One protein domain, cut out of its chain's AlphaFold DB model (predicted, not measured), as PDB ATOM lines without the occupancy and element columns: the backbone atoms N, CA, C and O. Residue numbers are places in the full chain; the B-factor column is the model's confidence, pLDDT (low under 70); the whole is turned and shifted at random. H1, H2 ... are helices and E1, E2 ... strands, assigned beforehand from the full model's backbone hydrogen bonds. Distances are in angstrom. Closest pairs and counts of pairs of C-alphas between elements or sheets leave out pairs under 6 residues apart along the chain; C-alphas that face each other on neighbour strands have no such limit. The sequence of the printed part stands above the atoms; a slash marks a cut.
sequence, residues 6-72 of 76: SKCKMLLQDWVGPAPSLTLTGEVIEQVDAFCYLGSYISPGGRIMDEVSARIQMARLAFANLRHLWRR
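AT A GLANCE: This is residues 6 to 72 of the 76 residues of an uncharacterized protein of Echinostoma caproni (UniProt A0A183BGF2). The model is a long rod in three parts: at one end a wide loop, residues 12 to 29, whose two ends are joined by a small pairing of strands E1 and E2; midway a small hairpin of E3 and E4; and then the long helix H1, which runs outward with the short H2 beyond its end. Residues 56 to 72, which include most of H1 and the whole of H2, stick out free of the rest. The printed part has 67 residues, with four named strands and then two named helices in the order E1 E2 E3 E4 H1 H2, class mixed. One sheet, E1 and E2, is parallel and the other, E3 and E4, is antiparallel. The whole is extended, with a radius of gyration of the C-alphas of 17.7 A and spans of 59 by 26 by 15 A.

HOW THE PARTS SIT: E1, residues 9 to 11, and E2, residues 30 to 32, are parallel neighbours with 40 degrees between their directions; N 10 and O 30 are 2.8 A apart, within hydrogen-bond range. In the long link between them, residues 23 to 24 pair with residues 27 to 28, antiparallel. E2 runs on into E3, residues 35 to 37, at 80 degrees across a break of 2 residues. The closest C-alphas of E1 and E3 are those of Leu 11 and Phe 35, 7.7 A apart. E3 and E4, residues 40 to 42, form an antiparallel hairpin at 143 degrees; N 37 and O 40 are 2.8 A apart and N 42 and O 35 2.9 A, both within hydrogen-bond range. H1, residues 48 to 65, comes nearest to E4 at the C-alphas of Glu 51 and Tyr 41, 5.6 A apart. E1 and H1 are apart, and so are E3 and H1. H1 and H2, residues 67 to 70, meet only through their link. Every O i to N i+4 pair of H1 is within hydrogen-bond range; H2 is too short for such a pair, and its one O i to N i+3 pair is not within range.

IN THESE COORDINATES: E1 begins at C-alpha 9, (-1.993, 18.233, -2.847). Each of the four strands has 3 residues, and their lengths from first to last C-alpha are 6.7 A for E1, 6.4 A for E2, 6.3 A for E3 and 6.4 A for E4. H1 measures 25.8 A from C-alpha 48 at (-14.720, 26.779, 11.474) to C-alpha 65. H2 measures 5.1 A and ends at C-alpha 70, (-6.406, 55.714, 13.850).

THE WHOLE: The two C-alphas farthest apart are those of Gly 26 and Arg 72, 59.4 A. The printed part has no cut. The link E1 to E2, 18 residues, is long; the other links are tight. The mean pLDDT of the printed part is 87.3, and residue 46 is under 70.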
ATOM      1  N   SER A   6       2.436  17.453  -9.764       90.81
ATOM      2  CA  SER A   6       3.261  18.485  -9.120       90.81
ATOM      3  C   SER A   6       2.497  19.711  -8.603       90.81
ATOM      4  O   SER A   6       3.031  20.486  -7.811       90.81
ATOM      5  N   LYS A   7       1.251  19.920  -9.045       91.00
ATOM      6  CA  LYS A   7       0.362  20.998  -8.581       91.00
ATOM      7  C   LYS A   7      -0.778  20.491  -7.701       91.00
ATOM      8  O   LYS A   7      -1.618  21.285  -7.284       91.00
ATOM      9  N   CYS A   8      -0.840  19.189  -7.449       91.38
ATOM     10  CA  CYS A   8      -1.874  18.564  -6.648       91.38
ATOM     11  C   CYS A   8      -1.352  18.304  -5.236       91.38
ATOM     12  O   CYS A   8      -0.223  17.865  -5.039       91.38
ATOM     13  N   LYS A   9      -2.210  18.562  -4.253       91.56
ATOM     14  CA  LYS A   9      -1.993  18.233  -2.847       91.56
ATOM     15  C   LYS A   9      -3.258  17.580  -2.316       91.56
ATOM     16  O   LYS A   9      -4.352  17.893  -2.789       91.56
ATOM     17  N   MET A  10      -3.108  16.679  -1.360       91.25
ATOM     18  CA  MET A  10      -4.211  15.951  -0.749       91.25
ATOM     19  C   MET A  10      -4.409  16.435   0.683       91.25
ATOM     20  O   MET A  10      -3.491  16.375   1.492       91.25
ATOM     21  N   LEU A  11      -5.616  16.883   1.007       91.00
ATOM     22  CA  LEU A  11      -6.048  17.080   2.386       91.00
ATOM     23  C   LEU A  11      -6.957  15.907   2.755       91.00
ATOM     24  O   LEU A  11      -7.927  15.646   2.045       91.00
ATOM     25  N   LEU A  12      -6.659  15.212   3.850       89.94
ATOM     26  CA  LEU A  12      -7.561  14.197   4.391       89.94
ATOM     27  C   LEU A  12      -8.553  14.862   5.339       89.94
ATOM     28  O   LEU A  12      -8.135  15.560   6.257       89.94
ATOM     29  N   GLN A  13      -9.845  14.624   5.138       86.19
ATOM     30  CA  GLN A  13     -10.905  15.106   6.020       86.19
ATOM     31  C   GLN A  13     -11.599  13.902   6.660       86.19
ATOM     32  O   GLN A  13     -11.968  12.968   5.949       86.19
ATOM     33  N   ASP A  14     -11.709  13.903   7.991       83.62
ATOM     34  CA  ASP A  14     -12.346  12.839   8.787       83.62
ATOM     35  C   ASP A  14     -11.820  11.409   8.512       83.62
ATOM     36  O   ASP A  14     -12.513  10.414   8.735       83.62
ATOM     37  N   TRP A  15     -10.578  11.285   8.028       87.06
ATOM     38  CA  TRP A  15      -9.982   9.989   7.709       87.06
ATOM     39  C   TRP A  15      -9.629   9.215   8.979       87.06
ATOM     40  O   TRP A  15      -8.889   9.698   9.837       87.06
ATOM     41  N   VAL A  16     -10.118   7.979   9.066       81.94
ATOM     42  CA  VAL A  16      -9.837   7.065  10.175       81.94
ATOM     43  C   VAL A  16      -8.985   5.915   9.648       81.94
ATOM     44  O   VAL A  16      -9.491   4.972   9.047       81.94
ATOM     45  N   GLY A  17      -7.671   6.010   9.852       88.06
ATOM     46  CA  GLY A  17      -6.704   4.997   9.434       88.06
ATOM     47  C   GLY A  17      -5.312   5.582   9.175       88.06
ATOM     48  O   GLY A  17      -5.111   6.788   9.333       88.06
ATOM     49  N   PRO A  18      -4.337   4.752   8.769       87.69
ATOM     50  CA  PRO A  18      -3.047   5.237   8.289       87.69
ATOM     51  C   PRO A  18      -3.230   6.183   7.096       87.69
ATOM     52  O   PRO A  18      -4.153   5.998   6.299       87.69
ATOM     53  N   ALA A  19      -2.349   7.175   6.965       85.88
ATOM     54  CA  ALA A  19      -2.328   8.077   5.816       85.88
ATOM     55  C   ALA A  19      -2.269   7.273   4.497       85.88
ATOM     56  O   ALA A  19      -1.347   6.468   4.326       85.88
ATOM     57  N   PRO A  20      -3.233   7.440   3.571       90.69
ATOM     58  CA  PRO A  20      -3.216   6.741   2.299       90.69
ATOM     59  C   PRO A  20      -2.151   7.345   1.379       90.69
ATOM     60  O   PRO A  20      -1.924   8.553   1.370       90.69
ATOM     61  N   SER A  21      -1.524   6.512   0.550       91.56
ATOM     62  CA  SER A  21      -0.635   6.970  -0.519       91.56
ATOM     63  C   SER A  21      -1.419   7.125  -1.821       91.56
ATOM     64  O   SER A  21      -1.685   6.165  -2.546       91.56
ATOM     65  N   LEU A  22      -1.813   8.358  -2.139       91.88
ATOM     66  CA  LEU A  22      -2.466   8.646  -3.413       91.88
ATOM     67  C   LEU A  22      -1.410   8.834  -4.504       91.88
ATOM     68  O   LEU A  22      -0.576   9.727  -4.408       91.88
ATOM     69  N   THR A  23      -1.465   8.017  -5.556       93.62
ATOM     70  CA  THR A  23      -0.572   8.141  -6.718       93.62
ATOM     71  C   THR A  23      -1.356   8.636  -7.927       93.62
ATOM     72  O   THR A  23      -2.349   8.026  -8.321       93.62
ATOM     73  N   LEU A  24      -0.899   9.723  -8.543       91.44
ATOM     74  CA  LEU A  24      -1.451  10.282  -9.770       91.44
ATOM     75  C   LEU A  24      -0.380  10.238 -10.862       91.44
ATOM     76  O   LEU A  24       0.701  10.790 -10.701       91.44
ATOM     77  N   THR A  25      -0.677   9.553 -11.970       91.88
ATOM     78  CA  THR A  25       0.249   9.373 -13.111       91.88
ATOM     79  C   THR A  25       1.665   8.922 -12.714       91.88
ATOM     80  O   THR A  25       2.640   9.349 -13.319       91.88
ATOM     81  N   GLY A  26       1.780   8.057 -11.701       90.69
ATOM     82  CA  GLY A  26       3.062   7.536 -11.209       90.69
ATOM     83  C   GLY A  26       3.770   8.413 -10.169       90.69
ATOM     84  O   GLY A  26       4.774   7.978  -9.617       90.69
ATOM     85  N   GLU A  27       3.243   9.598  -9.855       94.12
ATOM     86  CA  GLU A  27       3.759  10.480  -8.804       94.12
ATOM     87  C   GLU A  27       2.875  10.400  -7.555       94.12
ATOM     88  O   GLU A  27       1.646  10.462  -7.642       94.12
ATOM     89  N   VAL A  28       3.493  10.259  -6.381       93.44
ATOM     90  CA  VAL A  28       2.774  10.296  -5.101       93.44
ATOM     91  C   VAL A  28       2.402  11.740  -4.783       93.44
ATOM     92  O   VAL A  28       3.245  12.633  -4.815       93.44
ATOM     93  N   ILE A  29       1.131  11.965  -4.471       95.25
ATOM     94  CA  ILE A  29       0.608  13.272  -4.095       95.25
ATOM     95  C   ILE A  29       0.980  13.574  -2.646       95.25
ATOM     96  O   ILE A  29       0.735  12.769  -1.748       95.25
ATOM     97  N   GLU A  30       1.535  14.763  -2.419       93.38
ATOM     98  CA  GLU A  30       1.826  15.276  -1.082       93.38
ATOM     99  C   GLU A  30       0.529  15.403  -0.276       93.38
ATOM    100  O   GLU A  30      -0.423  16.067  -0.703       93.38
ATOM    101  N   GLN A  31       0.505  14.798   0.910       91.75
ATOM    102  CA  GLN A  31      -0.526  15.074   1.897       91.75
ATOM    103  C   GLN A  31      -0.173  16.347   2.670       91.75
ATOM    104  O   GLN A  31       0.956  16.508   3.124       91.75
ATOM    105  N   VAL A  32      -1.156  17.222   2.861       91.19
ATOM    106  CA  VAL A  32      -1.040  18.420   3.694       91.19
ATOM    107  C   VAL A  32      -2.025  18.386   4.851       91.19
ATOM    108  O   VAL A  32      -3.112  17.825   4.730       91.19
ATOM    109  N   ASP A  33      -1.662  19.050   5.946       87.31
ATOM    110  CA  ASP A  33      -2.509  19.203   7.136       87.31
ATOM    111  C   ASP A  33      -3.418  20.435   7.069       87.31
ATOM    112  O   ASP A  33      -4.210  20.669   7.977       87.31
ATOM    113  N   ALA A  34      -3.287  21.253   6.023       86.38
ATOM    114  CA  ALA A  34      -4.212  22.320   5.664       86.38
ATOM    115  C   ALA A  34      -3.846  22.943   4.312       86.38
ATOM    116  O   ALA A  34      -2.716  22.816   3.839       86.38
ATOM    117  N   PHE A  35      -4.772  23.701   3.725       84.81
ATOM    118  CA  PHE A  35      -4.462  24.573   2.595       84.81
ATOM    119  C   PHE A  35      -5.229  25.894   2.652       84.81
ATOM    120  O   PHE A  35      -6.320  25.987   3.214       84.81
ATOM    121  N   CYS A  36      -4.638  26.931   2.058       83.75
ATOM    122  CA  CYS A  36      -5.303  28.213   1.860       83.75
ATOM    123  C   CYS A  36      -5.995  28.209   0.496       83.75
ATOM    124  O   CYS A  36      -5.341  28.052  -0.536       83.75
ATOM    125  N   TYR A  37      -7.309  28.403   0.490       82.25
ATOM    126  CA  TYR A  37      -8.103  28.536  -0.720       82.25
ATOM    127  C   TYR A  37      -8.904  29.826  -0.673       82.25
ATOM    128  O   TYR A  37      -9.702  30.037   0.234       82.25
ATOM    129  N   LEU A  38      -8.660  30.707  -1.647       84.19
ATOM    130  CA  LEU A  38      -9.325  32.012  -1.757       84.19
ATOM    131  C   LEU A  38      -9.277  32.845  -0.456       84.19
ATOM    132  O   LEU A  38     -10.189  33.610  -0.162       84.19
ATOM    133  N   GLY A  39      -8.205  32.695   0.332       78.44
ATOM    134  CA  GLY A  39      -8.022  33.390   1.610       78.44
ATOM    135  C   GLY A  39      -8.679  32.719   2.822       78.44
ATOM    136  O   GLY A  39      -8.488  33.190   3.941       78.44
ATOM    137  N   SER A  40      -9.412  31.622   2.628       77.81
ATOM    138  CA  SER A  40      -9.900  30.752   3.702       77.81
ATOM    139  C   SER A  40      -8.914  29.622   3.976       77.81
ATOM    140  O   SER A  40      -8.338  29.048   3.053       77.81
ATOM    141  N   TYR A  41      -8.733  29.294   5.252       82.25
ATOM    142  CA  TYR A  41      -7.898  28.178   5.681       82.25
ATOM    143  C   TYR A  41      -8.767  26.940   5.889       82.25
ATOM    144  O   TYR A  41      -9.716  26.985   6.668       82.25
ATOM    145  N   ILE A  42      -8.446  25.849   5.196       83.31
ATOM    146  CA  ILE A  42      -9.187  24.587   5.261       83.31
ATOM    147  C   ILE A  42      -8.304  23.557   5.964       83.31
ATOM    148  O   ILE A  42      -7.182  23.312   5.521       83.31
ATOM    149  N   SER A  43      -8.811  22.964   7.049       85.50
ATOM    150  CA  SER A  43      -8.115  21.960   7.863       85.50
ATOM    151  C   SER A  43      -8.887  20.624   7.916       85.50
ATOM    152  O   SER A  43     -10.103  20.618   7.704       85.50
ATOM    153  N   PRO A  44      -8.222  19.491   8.235       83.75
ATOM    154  CA  PRO A  44      -8.801  18.145   8.285       83.75
ATOM    155  C   PRO A  44     -10.015  18.022   9.194       83.75
ATOM    156  O   PRO A  44     -10.905  17.223   8.936       83.75
ATOM    157  N   GLY A  45     -10.046  18.805  10.274       78.12
ATOM    158  CA  GLY A  45     -11.143  18.777  11.232       78.12
ATOM    159  C   GLY A  45     -12.376  19.563  10.784       78.12
ATOM    160  O   GLY A  45     -13.329  19.635  11.555       78.12
ATOM    161  N   GLY A  46     -12.336  20.234   9.622       69.94
ATOM    162  CA  GLY A  46     -13.423  21.096   9.138       69.94
ATOM    163  C   GLY A  46     -13.815  22.198  10.129       69.94
ATOM    164  O   GLY A  46     -14.931  22.719  10.089       69.94
ATOM    165  N   ARG A  47     -12.932  22.520  11.085       71.94
ATOM    166  CA  ARG A  47     -13.280  23.332  12.249       71.94
ATOM    167  C   ARG A  47     -13.271  24.798  11.858       71.94
ATOM    168  O   ARG A  47     -12.227  25.439  11.816       71.94
ATOM    169  N   ILE A  48     -14.471  25.344  11.682       76.25
ATOM    170  CA  ILE A  48     -14.720  26.779  11.474       76.25
ATOM    171  C   ILE A  48     -13.993  27.635  12.529       76.25
ATOM    172  O   ILE A  48     -13.550  28.740  12.233       76.25
ATOM    173  N   MET A  49     -13.823  27.125  13.754       81.06
ATOM    174  CA  MET A  49     -13.134  27.837  14.834       81.06
ATOM    175  C   MET A  49     -11.687  28.222  14.498       81.06
ATOM    176  O   MET A  49     -11.266  29.326  14.857       81.06
ATOM    177  N   ASP A  50     -10.942  27.357  13.810       78.31
ATOM    178  CA  ASP A  50      -9.545  27.629  13.458       78.31
ATOM    179  C   ASP A  50      -9.473  28.726  12.388       78.31
ATOM    180  O   ASP A  50      -8.675  29.660  12.493       78.31
ATOM    181  N   GLU A  51     -10.380  28.681  11.409       80.69
ATOM    182  CA  GLU A  51     -10.500  29.717  10.382       80.69
ATOM    183  C   GLU A  51     -10.920  31.067  10.984       80.69
ATOM    184  O   GLU A  51     -10.313  32.099  10.687       80.69
ATOM    185  N   VAL A  52     -11.926  31.077  11.864       85.06
ATOM    186  CA  VAL A  52     -12.373  32.289  12.568       85.06
ATOM    187  C   VAL A  52     -11.221  32.880  13.377       85.06
ATOM    188  O   VAL A  52     -10.968  34.084  13.301       85.06
ATOM    189  N   SER A  53     -10.476  32.039  14.094       84.94
ATOM    190  CA  SER A  53      -9.304  32.466  14.862       84.94
ATOM    191  C   SER A  53      -8.230  33.072  13.955       84.94
ATOM    192  O   SER A  53      -7.713  34.150  14.257       84.94
ATOM    193  N   ALA A  54      -7.943  32.445  12.811       82.62
ATOM    194  CA  ALA A  54      -6.993  32.959  11.828       82.62
ATOM    195  C   ALA A  54      -7.437  34.313  11.243       82.62
ATOM    196  O   ALA A  54      -6.642  35.254  11.186       82.62
ATOM    197  N   ARG A  55      -8.717  34.462  10.878       87.50
ATOM    198  CA  ARG A  55      -9.272  35.727  10.363       87.50
ATOM    199  C   ARG A  55      -9.231  36.840  11.411       87.50
ATOM    200  O   ARG A  55      -8.875  37.970  11.077       87.50
ATOM    201  N   ILE A  56      -9.515  36.534  12.679       92.00
ATOM    202  CA  ILE A  56      -9.376  37.491  13.791       92.00
ATOM    203  C   ILE A  56      -7.918  37.941  13.938       92.00
ATOM    204  O   ILE A  56      -7.665  39.133  14.116       92.00
ATOM    205  N   GLN A  57      -6.951  37.023  13.846       90.69
ATOM    206  CA  GLN A  57      -5.526  37.368  13.914       90.69
ATOM    207  C   GLN A  57      -5.094  38.262  12.745       90.69
ATOM    208  O   GLN A  57      -4.444  39.285  12.965       90.69
ATOM    209  N   MET A  58      -5.519  37.945  11.521       89.94
ATOM    210  CA  MET A  58      -5.238  38.772  10.341       89.94
ATOM    211  C   MET A  58      -5.834  40.177  10.475       89.94
ATOM    212  O   MET A  58      -5.144  41.169  10.231       89.94
ATOM    213  N   ALA A  59      -7.085  40.281  10.935       93.25
ATOM    214  CA  ALA A  59      -7.715  41.568  11.205       93.25
ATOM    215  C   ALA A  59      -6.931  42.345  12.274       93.25
ATOM    216  O   ALA A  59      -6.577  43.501  12.051       93.25
ATOM    217  N   ARG A  60      -6.580  41.712  13.401       95.06
ATOM    218  CA  ARG A  60      -5.768  42.333  14.464       95.06
ATOM    219  C   ARG A  60      -4.455  42.901  13.933       95.06
ATOM    220  O   ARG A  60      -4.113  44.030  14.283       95.06
ATOM    221  N   LEU A  61      -3.750  42.157  13.082       94.31
ATOM    222  CA  LEU A  61      -2.505  42.610  12.461       94.31
ATOM    223  C   LEU A  61      -2.743  43.825  11.552       94.31
ATOM    224  O   LEU A  61      -2.039  44.827  11.667       94.31
ATOM    225  N   ALA A  62      -3.774  43.779  10.703       93.44
ATOM    226  CA  ALA A  62      -4.142  44.903   9.843       93.44
ATOM    227  C   ALA A  62      -4.484  46.159  10.665       93.44
ATOM    228  O   ALA A  62      -3.941  47.235  10.414       93.44
ATOM    229  N   PHE A  63      -5.305  46.027  11.711       91.31
ATOM    230  CA  PHE A  63      -5.639  47.133  12.611       91.31
ATOM    231  C   PHE A  63      -4.412  47.685  13.347       91.31
ATOM    232  O   PHE A  63      -4.288  48.903  13.494       91.31
ATOM    233  N   ALA A  64      -3.495  46.817  13.785       93.06
ATOM    234  CA  ALA A  64      -2.247  47.232  14.417       93.06
ATOM    235  C   ALA A  64      -1.361  48.040  13.458       93.06
ATOM    236  O   ALA A  64      -0.822  49.072  13.860       93.06
ATOM    237  N   ASN A  65      -1.278  47.637  12.188       92.81
ATOM    238  CA  ASN A  65      -0.528  48.362  11.161       92.81
ATOM    239  C   ASN A  65      -1.129  49.747  10.877       92.81
ATOM    240  O   ASN A  65      -0.402  50.718  10.664       92.81
ATOM    241  N   LEU A  66      -2.453  49.879  10.968       91.56
ATOM    242  CA  LEU A  66      -3.176  51.139  10.762       91.56
ATOM    243  C   LEU A  66      -3.222  52.036  12.017       91.56
ATOM    244  O   LEU A  66      -3.808  53.114  11.980       91.56
ATOM    245  N   ARG A  67      -2.565  51.652  13.124       89.00
ATOM    246  CA  ARG A  67      -2.540  52.407  14.398       89.00
ATOM    247  C   ARG A  67      -2.190  53.883  14.246       89.00
ATOM    248  O   ARG A  67      -2.728  54.714  14.972       89.00
ATOM    249  N   HIS A  68      -1.282  54.207  13.335       88.38
ATOM    250  CA  HIS A  68      -0.882  55.584  13.069       88.38
ATOM    251  C   HIS A  68      -2.005  56.397  12.406       88.38
ATOM    252  O   HIS A  68      -2.185  57.560  12.753       88.38
ATOM    253  N   LEU A  69      -2.808  55.778  11.533       87.44
ATOM    254  CA  LEU A  69      -3.985  56.402  10.926       87.44
ATOM    255  C   LEU A  69      -5.118  56.564  11.938       87.44
ATOM    256  O   LEU A  69      -5.714  57.626  11.994       87.44
ATOM    257  N   TRP A  70      -5.366  55.587  12.813       82.38
ATOM    258  CA  TRP A  70      -6.406  55.714  13.850       82.38
ATOM    259  C   TRP A  70      -6.152  56.858  14.847       82.38
ATOM    260  O   TRP A  70      -7.076  57.327  15.502       82.38
ATOM    261  N   ARG A  71      -4.896  57.300  14.995       84.56
ATOM    262  CA  ARG A  71      -4.515  58.425  15.872       84.56
ATOM    263  C   ARG A  71      -4.659  59.793  15.208       84.56
ATOM    264  O   ARG A  71      -4.541  60.810  15.892       84.56
ATOM    265  N   ARG A  72      -4.863  59.830  13.893       87.31
ATOM    266  CA  ARG A  72      -5.063  61.070  13.152       87.31
ATOM    267  C   ARG A  72      -6.428  61.656  13.501       87.31
ATOM    268  O   ARG A  72      -7.430  60.955  13.482       87.31
TER     269      ARG A  72